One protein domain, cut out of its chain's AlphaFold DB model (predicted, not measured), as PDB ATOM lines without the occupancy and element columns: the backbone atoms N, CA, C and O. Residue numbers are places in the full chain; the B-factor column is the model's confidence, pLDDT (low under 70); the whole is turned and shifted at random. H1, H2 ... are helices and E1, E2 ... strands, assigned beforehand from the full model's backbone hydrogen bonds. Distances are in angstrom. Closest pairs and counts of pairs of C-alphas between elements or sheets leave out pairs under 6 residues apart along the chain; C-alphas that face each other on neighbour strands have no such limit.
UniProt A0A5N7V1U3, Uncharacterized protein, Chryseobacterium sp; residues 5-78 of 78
ATOM      1  N   LEU A   5      51.715 -30.539  38.398       68.31
ATOM      2  CA  LEU A   5      52.000 -31.324  37.188       68.31
ATOM      3  C   LEU A   5      52.099 -30.455  35.927       68.31
ATOM      4  O   LEU A   5      52.880 -30.751  35.028       68.31
ATOM      5  N   TRP A   6      51.286 -29.398  35.841       70.06
ATOM      6  CA  TRP A   6      51.297 -28.504  34.685       70.06
ATOM      7  C   TRP A   6      52.462 -27.523  34.757       70.06
ATOM      8  O   TRP A   6      53.071 -27.254  33.729       70.06
ATOM      9  N   GLU A   7      52.821 -27.054  35.953       74.31
ATOM     10  CA  GLU A   7      54.020 -26.233  36.161       74.31
ATOM     11  C   GLU A   7      55.297 -27.001  35.790       74.31
ATOM     12  O   GLU A   7      56.167 -26.465  35.102       74.31
ATOM     13  N   GLU A   8      55.377 -28.289  36.143       76.69
ATOM     14  CA  GLU A   8      56.483 -29.160  35.733       76.69
ATOM     15  C   GLU A   8      56.549 -29.329  34.206       76.69
ATOM     16  O   GLU A   8      57.627 -29.254  33.616       76.69
ATOM     17  N   VAL A   9      55.404 -29.530  33.546       74.31
ATOM     18  CA  VAL A   9      55.336 -29.638  32.080       74.31
ATOM     19  C   VAL A   9      55.763 -28.331  31.409       74.31
ATOM     20  O   VAL A   9      56.575 -28.376  30.489       74.31
ATOM     21  N   VAL A  10      55.280 -27.182  31.893       77.38
ATOM     22  CA  VAL A  10      55.647 -25.844  31.394       77.38
ATOM     23  C   VAL A  10      57.153 -25.609  31.521       77.38
ATOM     24  O   VAL A  10      57.790 -25.145  30.575       77.38
ATOM     25  N   SER A  11      57.741 -25.982  32.660       79.12
ATOM     26  CA  SER A  11      59.185 -25.874  32.875       79.12
ATOM     27  C   SER A  11      59.975 -26.782  31.926       79.12
ATOM     28  O   SER A  11      60.970 -26.343  31.352       79.12
ATOM     29  N   LYS A  12      59.529 -28.026  31.707       81.12
ATOM     30  CA  LYS A  12      60.217 -28.989  30.827       81.12
ATOM     31  C   LYS A  12      60.191 -28.607  29.351       81.12
ATOM     32  O   LYS A  12      61.079 -29.021  28.611       81.12
ATOM     33  N   VAL A  13      59.190 -27.844  28.928       77.88
ATOM     34  CA  VAL A  13      59.057 -27.365  27.546       77.88
ATOM     35  C   VAL A  13      59.557 -25.930  27.367       77.88
ATOM     36  O   VAL A  13      59.300 -25.332  26.331       77.88
ATOM     37  N   ASN A  14      60.291 -25.373  28.340       80.06
ATOM     38  CA  ASN A  14      60.829 -24.005  28.301       80.06
ATOM     39  C   ASN A  14      59.766 -22.936  28.000       80.06
ATOM     40  O   ASN A  14      60.014 -22.022  27.216       80.06
ATOM     41  N   GLU A  15      58.574 -23.074  28.588       78.38
ATOM     42  CA  GLU A  15      57.441 -22.167  28.346       78.38
ATOM     43  C   GLU A  15      56.989 -22.116  26.871       78.38
ATOM     44  O   GLU A  15      56.253 -21.212  26.471       78.38
ATOM     45  N   ASP A  16      57.373 -23.109  26.056       84.69
ATOM     46  CA  ASP A  16      56.882 -23.252  24.690       84.69
ATOM     47  C   ASP A  16      55.407 -23.662  24.710       84.69
ATOM     48  O   ASP A  16      55.008 -24.822  24.870       84.69
ATOM     49  N   TYR A  17      54.576 -22.645  24.540       80.56
ATOM     50  CA  TYR A  17      53.135 -22.749  24.513       80.56
ATOM     51  C   TYR A  17      52.591 -23.646  23.386       80.56
ATOM     52  O   TYR A  17      51.486 -24.182  23.522       80.56
ATOM     53  N   ASP A  18      53.341 -23.869  22.303       87.25
ATOM     54  CA  ASP A  18      52.951 -24.816  21.258       87.25
ATOM     55  C   ASP A  18      53.243 -26.270  21.650       87.25
ATOM     56  O   ASP A  18      52.442 -27.154  21.333       87.25
ATOM     57  N   GLU A  19      54.317 -26.538  22.393       87.25
ATOM     58  CA  GLU A  19      54.585 -27.873  22.948       87.25
ATOM     59  C   GLU A  19      53.569 -28.251  24.033       87.25
ATOM     60  O   GLU A  19      53.020 -29.357  24.021       87.25
ATOM     61  N   ILE A  20      53.211 -27.306  24.911       85.38
ATOM     62  CA  ILE A  20      52.129 -27.498  25.897       85.38
ATOM     63  C   ILE A  20      50.817 -27.831  25.180       85.38
ATOM     64  O   ILE A  20      50.078 -28.734  25.585       85.38
ATOM     65  N   TRP A  21      50.535 -27.134  24.077       89.25
ATOM     66  CA  TRP A  21      49.355 -27.414  23.274       89.25
ATOM     67  C   TRP A  21      49.371 -28.822  22.670       89.25
ATOM     68  O   TRP A  21      48.337 -29.489  22.688       89.25
ATOM     69  N   LYS A  22      50.511 -29.306  22.161       91.25
ATOM     70  CA  LYS A  22      50.619 -30.673  21.619       91.25
ATOM     71  C   LYS A  22      50.269 -31.725  22.669       91.25
ATOM     72  O   LYS A  22      49.538 -32.663  22.357       91.25
ATOM     73  N   ILE A  23      50.723 -31.537  23.908       89.31
ATOM     74  CA  ILE A  23      50.396 -32.427  25.031       89.31
ATOM     75  C   ILE A  23      48.888 -32.414  25.307       89.31
ATOM     76  O   ILE A  23      48.273 -33.475  25.419       89.31
ATOM     77  N   ASN A  24      48.271 -31.229  25.365       89.75
ATOM     78  CA  ASN A  24      46.830 -31.120  25.599       89.75
ATOM     79  C   ASN A  24      46.006 -31.739  24.457       89.75
ATOM     80  O   ASN A  24      45.017 -32.433  24.693       89.75
ATOM     81  N   LYS A  25      46.443 -31.537  23.211       93.94
ATOM     82  CA  LYS A  25      45.818 -32.129  22.028       93.94
ATOM     83  C   LYS A  25      45.839 -33.660  22.093       93.94
ATOM     84  O   LYS A  25      44.796 -34.282  21.916       93.94
ATOM     85  N   GLU A  26      46.992 -34.258  22.395       94.50
ATOM     86  CA  GLU A  26      47.120 -35.716  22.525       94.50
ATOM     87  C   GLU A  26      46.235 -36.255  23.657       94.50
ATOM     88  O   GLU A  26      45.561 -37.274  23.497       94.50
ATOM     89  N   PHE A  27      46.171 -35.545  24.790       92.88
ATOM     90  CA  PHE A  27      45.272 -35.902  25.884       92.88
ATOM     91  C   PHE A  27      43.808 -35.959  25.420       92.88
ATOM     92  O   PHE A  27      43.138 -36.971  25.652       92.88
ATOM     93  N   LEU A  28      43.327 -34.921  24.728       94.06
ATOM     94  CA  LEU A  28      41.964 -34.872  24.191       94.06
ATOM     95  C   LEU A  28      41.703 -35.977  23.165       94.06
ATOM     96  O   LEU A  28      40.658 -36.624  23.228       94.06
ATOM     97  N   ASP A  29      42.658 -36.247  22.275       96.12
ATOM     98  CA  ASP A  29      42.552 -37.322  21.286       96.12
ATOM     99  C   ASP A  29      42.398 -38.690  21.954       96.12
ATOM    100  O   ASP A  29      41.584 -39.511  21.524       96.12
ATOM    101  N   VAL A  30      43.149 -38.945  23.027       96.19
ATOM    102  CA  VAL A  30      43.035 -40.178  23.812       96.19
ATOM    103  C   VAL A  30      41.672 -40.268  24.500       96.19
ATOM    104  O   VAL A  30      41.031 -41.318  24.413       96.19
ATOM    105  N   GLN A  31      41.195 -39.191  25.138       94.50
ATOM    106  CA  GLN A  31      39.870 -39.183  25.779       94.50
ATOM    107  C   GLN A  31      38.753 -39.441  24.757       94.50
ATOM    108  O   GLN A  31      37.869 -40.269  25.000       94.50
ATOM    109  N   PHE A  32      38.833 -38.795  23.591       94.62
ATOM    110  CA  PHE A  32      37.890 -38.964  22.488       94.62
ATOM    111  C   PHE A  32      37.891 -40.397  21.943       94.62
ATOM    112  O   PHE A  32      36.841 -41.039  21.882       94.62
ATOM    113  N   LYS A  33      39.070 -40.959  21.631       95.38
ATOM    114  CA  LYS A  33      39.213 -42.351  21.158       95.38
ATOM    115  C   LYS A  33      38.661 -43.364  22.163       95.38
ATOM    116  O   LYS A  33      38.083 -44.376  21.768       95.38
ATOM    117  N   GLN A  34      38.814 -43.089  23.456       96.12
ATOM    118  CA  GLN A  34      38.282 -43.920  24.537       96.12
ATOM    119  C   GLN A  34      36.794 -43.673  24.835       96.12
ATOM    120  O   GLN A  34      36.257 -44.314  25.739       96.12
ATOM    121  N   LYS A  35      36.125 -42.769  24.101       94.06
ATOM    122  CA  LYS A  35      34.723 -42.372  24.316       94.06
ATOM    123  C   LYS A  35      34.454 -41.928  25.757       94.06
ATOM    124  O   LYS A  35      33.411 -42.239  26.334       94.06
ATOM    125  N   LYS A  36      35.422 -41.242  26.362       95.69
ATOM    126  CA  LYS A  36      35.281 -40.681  27.705       95.69
ATOM    127  C   LYS A  36      34.365 -39.465  27.657       95.69
ATOM    128  O   LYS A  36      34.355 -38.709  26.685       95.69
ATOM    129  N   GLU A  37      33.606 -39.272  28.727       95.25
ATOM    130  CA  GLU A  37      32.857 -38.035  28.913       95.25
ATOM    131  C   GLU A  37      33.830 -36.901  29.236       95.25
ATOM    132  O   GLU A  37      34.670 -37.035  30.128       95.25
ATOM    133  N   ILE A  38      33.708 -35.787  28.513       94.69
ATOM    134  CA  ILE A  38      34.503 -34.585  28.762       94.69
ATOM    135  C   ILE A  38      33.594 -33.508  29.338       94.69
ATOM    136  O   ILE A  38      32.544 -33.189  28.774       94.69
ATOM    137  N   PHE A  39      34.033 -32.939  30.458       94.62
ATOM    138  CA  PHE A  39      33.369 -31.837  31.134       94.62
ATOM    139  C   PHE A  39      34.308 -30.639  31.230       94.62
ATOM    140  O   PHE A  39      35.494 -30.787  31.518       94.62
ATOM    141  N   LEU A  40      33.753 -29.451  31.026       93.06
ATOM    142  CA  LEU A  40      34.450 -28.177  31.079       93.06
ATOM    143  C   LEU A  40      33.892 -27.358  32.245       93.06
ATOM    144  O   LEU A  40      32.688 -27.353  32.504       93.06
ATOM    145  N   SER A  41      34.780 -26.665  32.951       87.88
ATOM    146  CA  SER A  41      34.449 -25.853  34.131       87.88
ATOM    147  C   SER A  41      34.055 -24.411  33.805       87.88
ATOM    148  O   SER A  41      33.671 -23.665  34.703       87.88
ATOM    149  N   HIS A  42      34.169 -24.014  32.539       90.19
ATOM    150  CA  HIS A  42      33.933 -22.658  32.056       90.19
ATOM    151  C   HIS A  42      33.083 -22.699  30.777       90.19
ATOM    152  O   HIS A  42      33.061 -23.728  30.094       90.19
ATOM    153  N   PRO A  43      32.366 -21.608  30.453       90.31
ATOM    154  CA  PRO A  43      31.661 -21.496  29.182       90.31
ATOM    155  C   PRO A  43      32.655 -21.454  28.021       90.31
ATOM    156  O   PRO A  43      33.761 -20.959  28.218       90.31
ATOM    157  N   PRO A  44      32.281 -21.884  26.804       89.31
ATOM    158  CA  PRO A  44      33.155 -21.761  25.644       89.31
ATOM    159  C   PRO A  44      33.491 -20.284  25.377       89.31
ATOM    160  O   PRO A  44      32.610 -19.472  25.090       89.31
ATOM    161  N   VAL A  45      34.777 -19.936  25.480       89.25
ATOM    162  CA  VAL A  45      35.309 -18.595  25.186       89.25
ATOM    163  C   VAL A  45      36.238 -18.693  23.978       89.25
ATOM    164  O   VAL A  45      37.085 -19.577  23.917       89.25
ATOM    165  N   TYR A  46      36.099 -17.776  23.017       83.62
ATOM    166  CA  TYR A  46      36.850 -17.776  21.751       83.62
ATOM    167  C   TYR A  46      37.876 -16.639  21.665       83.62
ATOM    168  O   TYR A  46      38.023 -15.989  20.628       83.62
ATOM    169  N   ASP A  47      38.572 -16.377  22.764       84.19
ATOM    170  CA  ASP A  47      39.627 -15.371  22.841       84.19
ATOM    171  C   ASP A  47      40.992 -15.926  22.363       84.19
ATOM    172  O   ASP A  47      41.066 -16.890  21.592       84.19
ATOM    173  N   LYS A  48      42.096 -15.275  22.755       75.19
ATOM    174  CA  LYS A  48      43.469 -15.723  22.454       75.19
ATOM    175  C   LYS A  48      44.052 -16.656  23.530       75.19
ATOM    176  O   LYS A  48      45.266 -16.826  23.577       75.19
ATOM    177  N   SER A  49      43.226 -17.231  24.404       82.06
ATOM    178  CA  SER A  49      43.691 -18.118  25.474       82.06
ATOM    179  C   SER A  49      43.954 -19.549  24.992       82.06
ATOM    180  O   SER A  49      43.463 -19.993  23.951       82.06
ATOM    181  N   PHE A  50      44.692 -20.308  25.805       84.12
ATOM    182  CA  PHE A  50      44.810 -21.763  25.664       84.12
ATOM    183  C   PHE A  50      43.462 -22.460  25.638       84.12
ATOM    184  O   PHE A  50      43.236 -23.363  24.835       84.12
ATOM    185  N   TYR A  51      42.560 -21.994  26.493       87.88
ATOM    186  CA  TYR A  51      41.228 -22.541  26.590       87.88
ATOM    187  C   TYR A  51      40.453 -22.342  25.282       87.88
ATOM    188  O   TYR A  51      39.867 -23.285  24.765       87.88
ATOM    189  N   ALA A  52      40.562 -21.177  24.638       90.56
ATOM    190  CA  ALA A  52      39.962 -20.963  23.321       90.56
ATOM    191  C   ALA A  52      40.531 -21.884  22.229       90.56
ATOM    192  O   ALA A  52      39.813 -22.259  21.298       90.56
ATOM    193  N   ARG A  53      41.814 -22.258  22.321       92.12
ATOM    194  CA  ARG A  53      42.428 -23.247  21.420       92.12
ATOM    195  C   ARG A  53      41.832 -24.637  21.650       92.12
ATOM    196  O   ARG A  53      41.512 -25.322  20.682       92.12
ATOM    197  N   GLU A  54      41.605 -24.997  22.911       92.88
ATOM    198  CA  GLU A  54      40.937 -26.233  23.327       92.88
ATOM    199  C   GLU A  54      39.504 -26.326  22.791       92.88
ATOM    200  O   GLU A  54      39.159 -27.293  22.111       92.88
ATOM    201  N   ILE A  55      38.704 -25.276  23.001       94.75
ATOM    202  CA  ILE A  55      37.327 -25.191  22.501       94.75
ATOM    203  C   ILE A  55      37.287 -25.332  20.978       94.75
ATOM    204  O   ILE A  55      36.515 -26.131  20.446       94.75
ATOM    205  N   LYS A  56      38.154 -24.604  20.262       94.75
ATOM    206  CA  LYS A  56      38.229 -24.693  18.796       94.75
ATOM    207  C   LYS A  56      38.559 -26.105  18.334       94.75
ATOM    208  O   LYS A  56      37.933 -26.568  17.386       94.75
ATOM    209  N   TYR A  57      39.495 -26.780  18.994       95.75
ATOM    210  CA  TYR A  57      39.872 -28.145  18.640       95.75
ATOM    211  C   TYR A  57      38.719 -29.133  18.840       95.75
ATOM    212  O   TYR A  57      38.400 -29.917  17.945       95.75
ATOM    213  N   ILE A  58      38.031 -29.039  19.980       95.44
ATOM    214  CA  ILE A  58      36.859 -29.864  20.282       95.44
ATOM    215  C   ILE A  58      35.777 -29.689  19.206       95.44
ATOM    216  O   ILE A  58      35.296 -30.674  18.647       95.44
ATOM    217  N   GLU A  59      35.421 -28.451  18.866       95.12
ATOM    218  CA  GLU A  59      34.316 -28.177  17.938       95.12
ATOM    219  C   GLU A  59      34.679 -28.402  16.464       95.12
ATOM    220  O   GLU A  59      33.854 -28.866  15.669       95.12
ATOM    221  N   LYS A  60      35.894 -28.028  16.051       95.19
ATOM    222  CA  LYS A  60      36.284 -28.013  14.635       95.19
ATOM    223  C   LYS A  60      36.944 -29.303  14.195       95.19
ATOM    224  O   LYS A  60      36.623 -29.765  13.097       95.19
ATOM    225  N   ASP A  61      37.810 -29.878  15.015       95.50
ATOM    226  CA  ASP A  61      38.590 -31.057  14.651       95.50
ATOM    227  C   ASP A  61      37.896 -32.335  15.127       95.50
ATOM    228  O   ASP A  61      37.636 -33.224  14.318       95.50
ATOM    229  N   LEU A  62      37.500 -32.385  16.403       94.88
ATOM    230  CA  LEU A  62      36.830 -33.551  16.995       94.88
ATOM    231  C   LEU A  62      35.309 -33.584  16.762       94.88
ATOM    232  O   LEU A  62      34.672 -34.595  17.041       94.88
ATOM    233  N   LYS A  63      34.730 -32.502  16.220       95.88
ATOM    234  CA  LYS A  63      33.289 -32.356  15.919       95.88
ATOM    235  C   LYS A  63      32.366 -32.476  17.139       95.88
ATOM    236  O   LYS A  63      31.188 -32.783  16.980       95.88
ATOM    237  N   GLY A  64      32.879 -32.195  18.334       94.12
ATOM    238  CA  GLY A  64      32.090 -32.175  19.561       94.12
ATOM    239  C   GLY A  64      31.165 -30.963  19.645       94.12
ATOM    240  O   GLY A  64      31.500 -29.868  19.193       94.12
ATOM    241  N   ASN A  65      30.002 -31.144  20.263       95.56
ATOM    242  CA  ASN A  65      29.080 -30.081  20.632       95.56
ATOM    243  C   ASN A  65      29.189 -29.793  22.131       95.56
ATOM    244  O   ASN A  65      29.045 -30.697  22.950       95.56
ATOM    245  N   ILE A  66      29.430 -28.538  22.507       96.00
ATOM    246  CA  ILE A  66      29.542 -28.147  23.915       96.00
ATOM    247  C   ILE A  66      28.181 -27.658  24.405       96.00
ATOM    248  O   ILE A  66      27.678 -26.633  23.945       96.00
ATOM    249  N   LYS A  67      27.600 -28.364  25.378       96.38
ATOM    250  CA  LYS A  67      26.327 -27.995  26.008       96.38
ATOM    251  C   LYS A  67      26.506 -27.649  27.469       96.38
ATOM    252  O   LYS A  67      27.174 -28.360  28.213       96.38
ATOM    253  N   GLN A  68      25.854 -26.578  27.898       96.25
ATOM    254  CA  GLN A  68      25.765 -26.252  29.312       96.25
ATOM    255  C   GLN A  68      24.822 -27.233  30.014       96.25
ATOM    256  O   GLN A  68      23.689 -27.424  29.576       96.25
ATOM    257  N   ILE A  69      25.285 -27.842  31.106       96.50
ATOM    258  CA  ILE A  69      24.471 -28.711  31.968       96.50
ATOM    259  C   ILE A  69      23.953 -27.929  33.178       96.50
ATOM    260  O   ILE A  69      22.827 -28.143  33.619       96.50
ATOM    261  N   ASN A  70      24.771 -27.031  33.727       93.50
ATOM    262  CA  ASN A  70      24.375 -26.097  34.779       93.50
ATOM    263  C   ASN A  70      25.265 -24.843  34.746       93.50
ATOM    264  O   ASN A  70      26.158 -24.720  33.908       93.50
ATOM    265  N   ASP A  71      25.052 -23.925  35.687       90.69
ATOM    266  CA  ASP A  71      25.740 -22.629  35.766       90.69
ATOM    267  C   ASP A  71      27.277 -22.705  35.815       90.69
ATOM    268  O   ASP A  71      27.948 -21.696  35.600       90.69
ATOM    269  N   LYS A  72      27.853 -23.874  36.121       92.44
ATOM    270  CA  LYS A  72      29.298 -24.076  36.309       92.44
ATOM    271  C   LYS A  72      29.849 -25.295  35.569       92.44
ATOM    272  O   LYS A  72      30.982 -25.698  35.833       92.44
ATOM    273  N   LEU A  73      29.057 -25.918  34.699       94.94
ATOM    274  CA  LEU A  73      29.444 -27.161  34.049       94.94
ATOM    275  C   LEU A  73      28.916 -27.238  32.624       94.94
ATOM    276  O   LEU A  73      27.712 -27.127  32.379       94.94
ATOM    277  N   TRP A  74      29.827 -27.530  31.706       96.88
ATOM    278  CA  TRP A  74      29.536 -27.809  30.310       96.88
ATOM    279  C   TRP A  74      30.021 -29.213  29.979       96.88
ATOM    280  O   TRP A  74      31.026 -29.671  30.516       96.88
ATOM    281  N   LYS A  75      29.303 -29.913  29.111       96.81
ATOM    282  CA  LYS A  75      29.653 -31.247  28.636       96.81
ATOM    283  C   LYS A  75      29.869 -31.209  27.140       96.81
ATOM    284  O   LYS A  75      29.124 -30.546  26.420       96.81
ATOM    285  N   VAL A  76      30.876 -31.946  26.699       96.19
ATOM    286  CA  VAL A  76      31.079 -32.225  25.285       96.19
ATOM    287  C   VAL A  76      30.268 -33.458  24.905       96.19
ATOM    288  O   VAL A  76      30.389 -34.516  25.528       96.19
ATOM    289  N   GLU A  77      29.431 -33.306  23.891       93.75
ATOM    290  CA  GLU A  77      28.685 -34.377  23.241       93.75
ATOM    291  C   GLU A  77      29.323 -34.671  21.882       93.75
ATOM    292  O   GLU A  77      29.646 -33.743  21.141       93.75
ATOM    293  N   TRP A  78      29.521 -35.951  21.574       87.88
ATOM    294  CA  TRP A  78      30.133 -36.432  20.333       87.88
ATOM    295  C   TRP A  78      29.111 -37.188  19.491       87.88
ATOM    296  O   TRP A  78      28.276 -37.897  20.104       87.88
TER     297      TRP A  78
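This is residues 5 to 78 of the 78 residues of an uncharacterized protein of Chryseobacterium sp (UniProt A0A5N7V1U3). A small three-stranded sheet at one end has helix H3 over one face, and the long helix H2 packs on H3 and runs out from there to the short helix H1 at the far end. H1 folds back on the beginning of H2 in a helical hairpin. The printed part has 74 residues, with three named helices and three named strands in the order H1 H2 E1 H3 E2 E3. The sheet's order is E1 - E3 - E2, antiparallel, and the class is mixed, helices and strands. The whole is compact, with a radius of gyration of the C-alphas of 12.9 A and spans of 36 by 25 by 22 A.

Look first for E1, residues 38 to 40, 6.8 A long. E3, residues 73 to 77, runs 13.0 A and ends at C-alpha 77, (28.685, -34.377, 23.241). E2, residues 65 to 70, runs 15.4 A. H3, residues 50 to 60, measures 15.3 A. Find C-alpha 17 at (53.135, -22.749, 24.513); from there H2, residues 17 to 33, runs 24.3 A. H1, residues 5 to 12, is 10.7 A long and begins at C-alpha 5, (52.000, -31.324, 37.188).

Beside E3, on one side, find E1, with N 40 and O 74 2.8 A apart; on the other side is E2, with N 67 and O 75 2.9 A apart. E2 and E3 form a hairpin. H3 is on the sheet at a height of 9.4 A, over E2 and along the strands, at 8 degrees on the local plane. E1, H3 and E2 make a split strand-helix-strand unit, two strands running the same way with E3 between them, and its crossover is right-handed. H2 touches H3 with residues 21 to 25 alone, closest at the C-alphas of Trp 21 and Phe 50, 7.6 A, at a steep tilt of 40 degrees, the same way. H1 and H2 only just touch, with 3 pairs of C-alphas within 8 A, closest at Val 10 and Ile 20, 6.7 A; they run opposite ways at a steep tilt of 44 degrees. In H1, H2 and H3 every O i to N i+4 pair is within hydrogen-bond range.

The C-alphas farthest apart, those of Asn 14 and Asn 70, are 37.1 A apart. The printed part has no cut, and no link is long. Mean pLDDT of the printed part is 89.6, with residue 5 under 70.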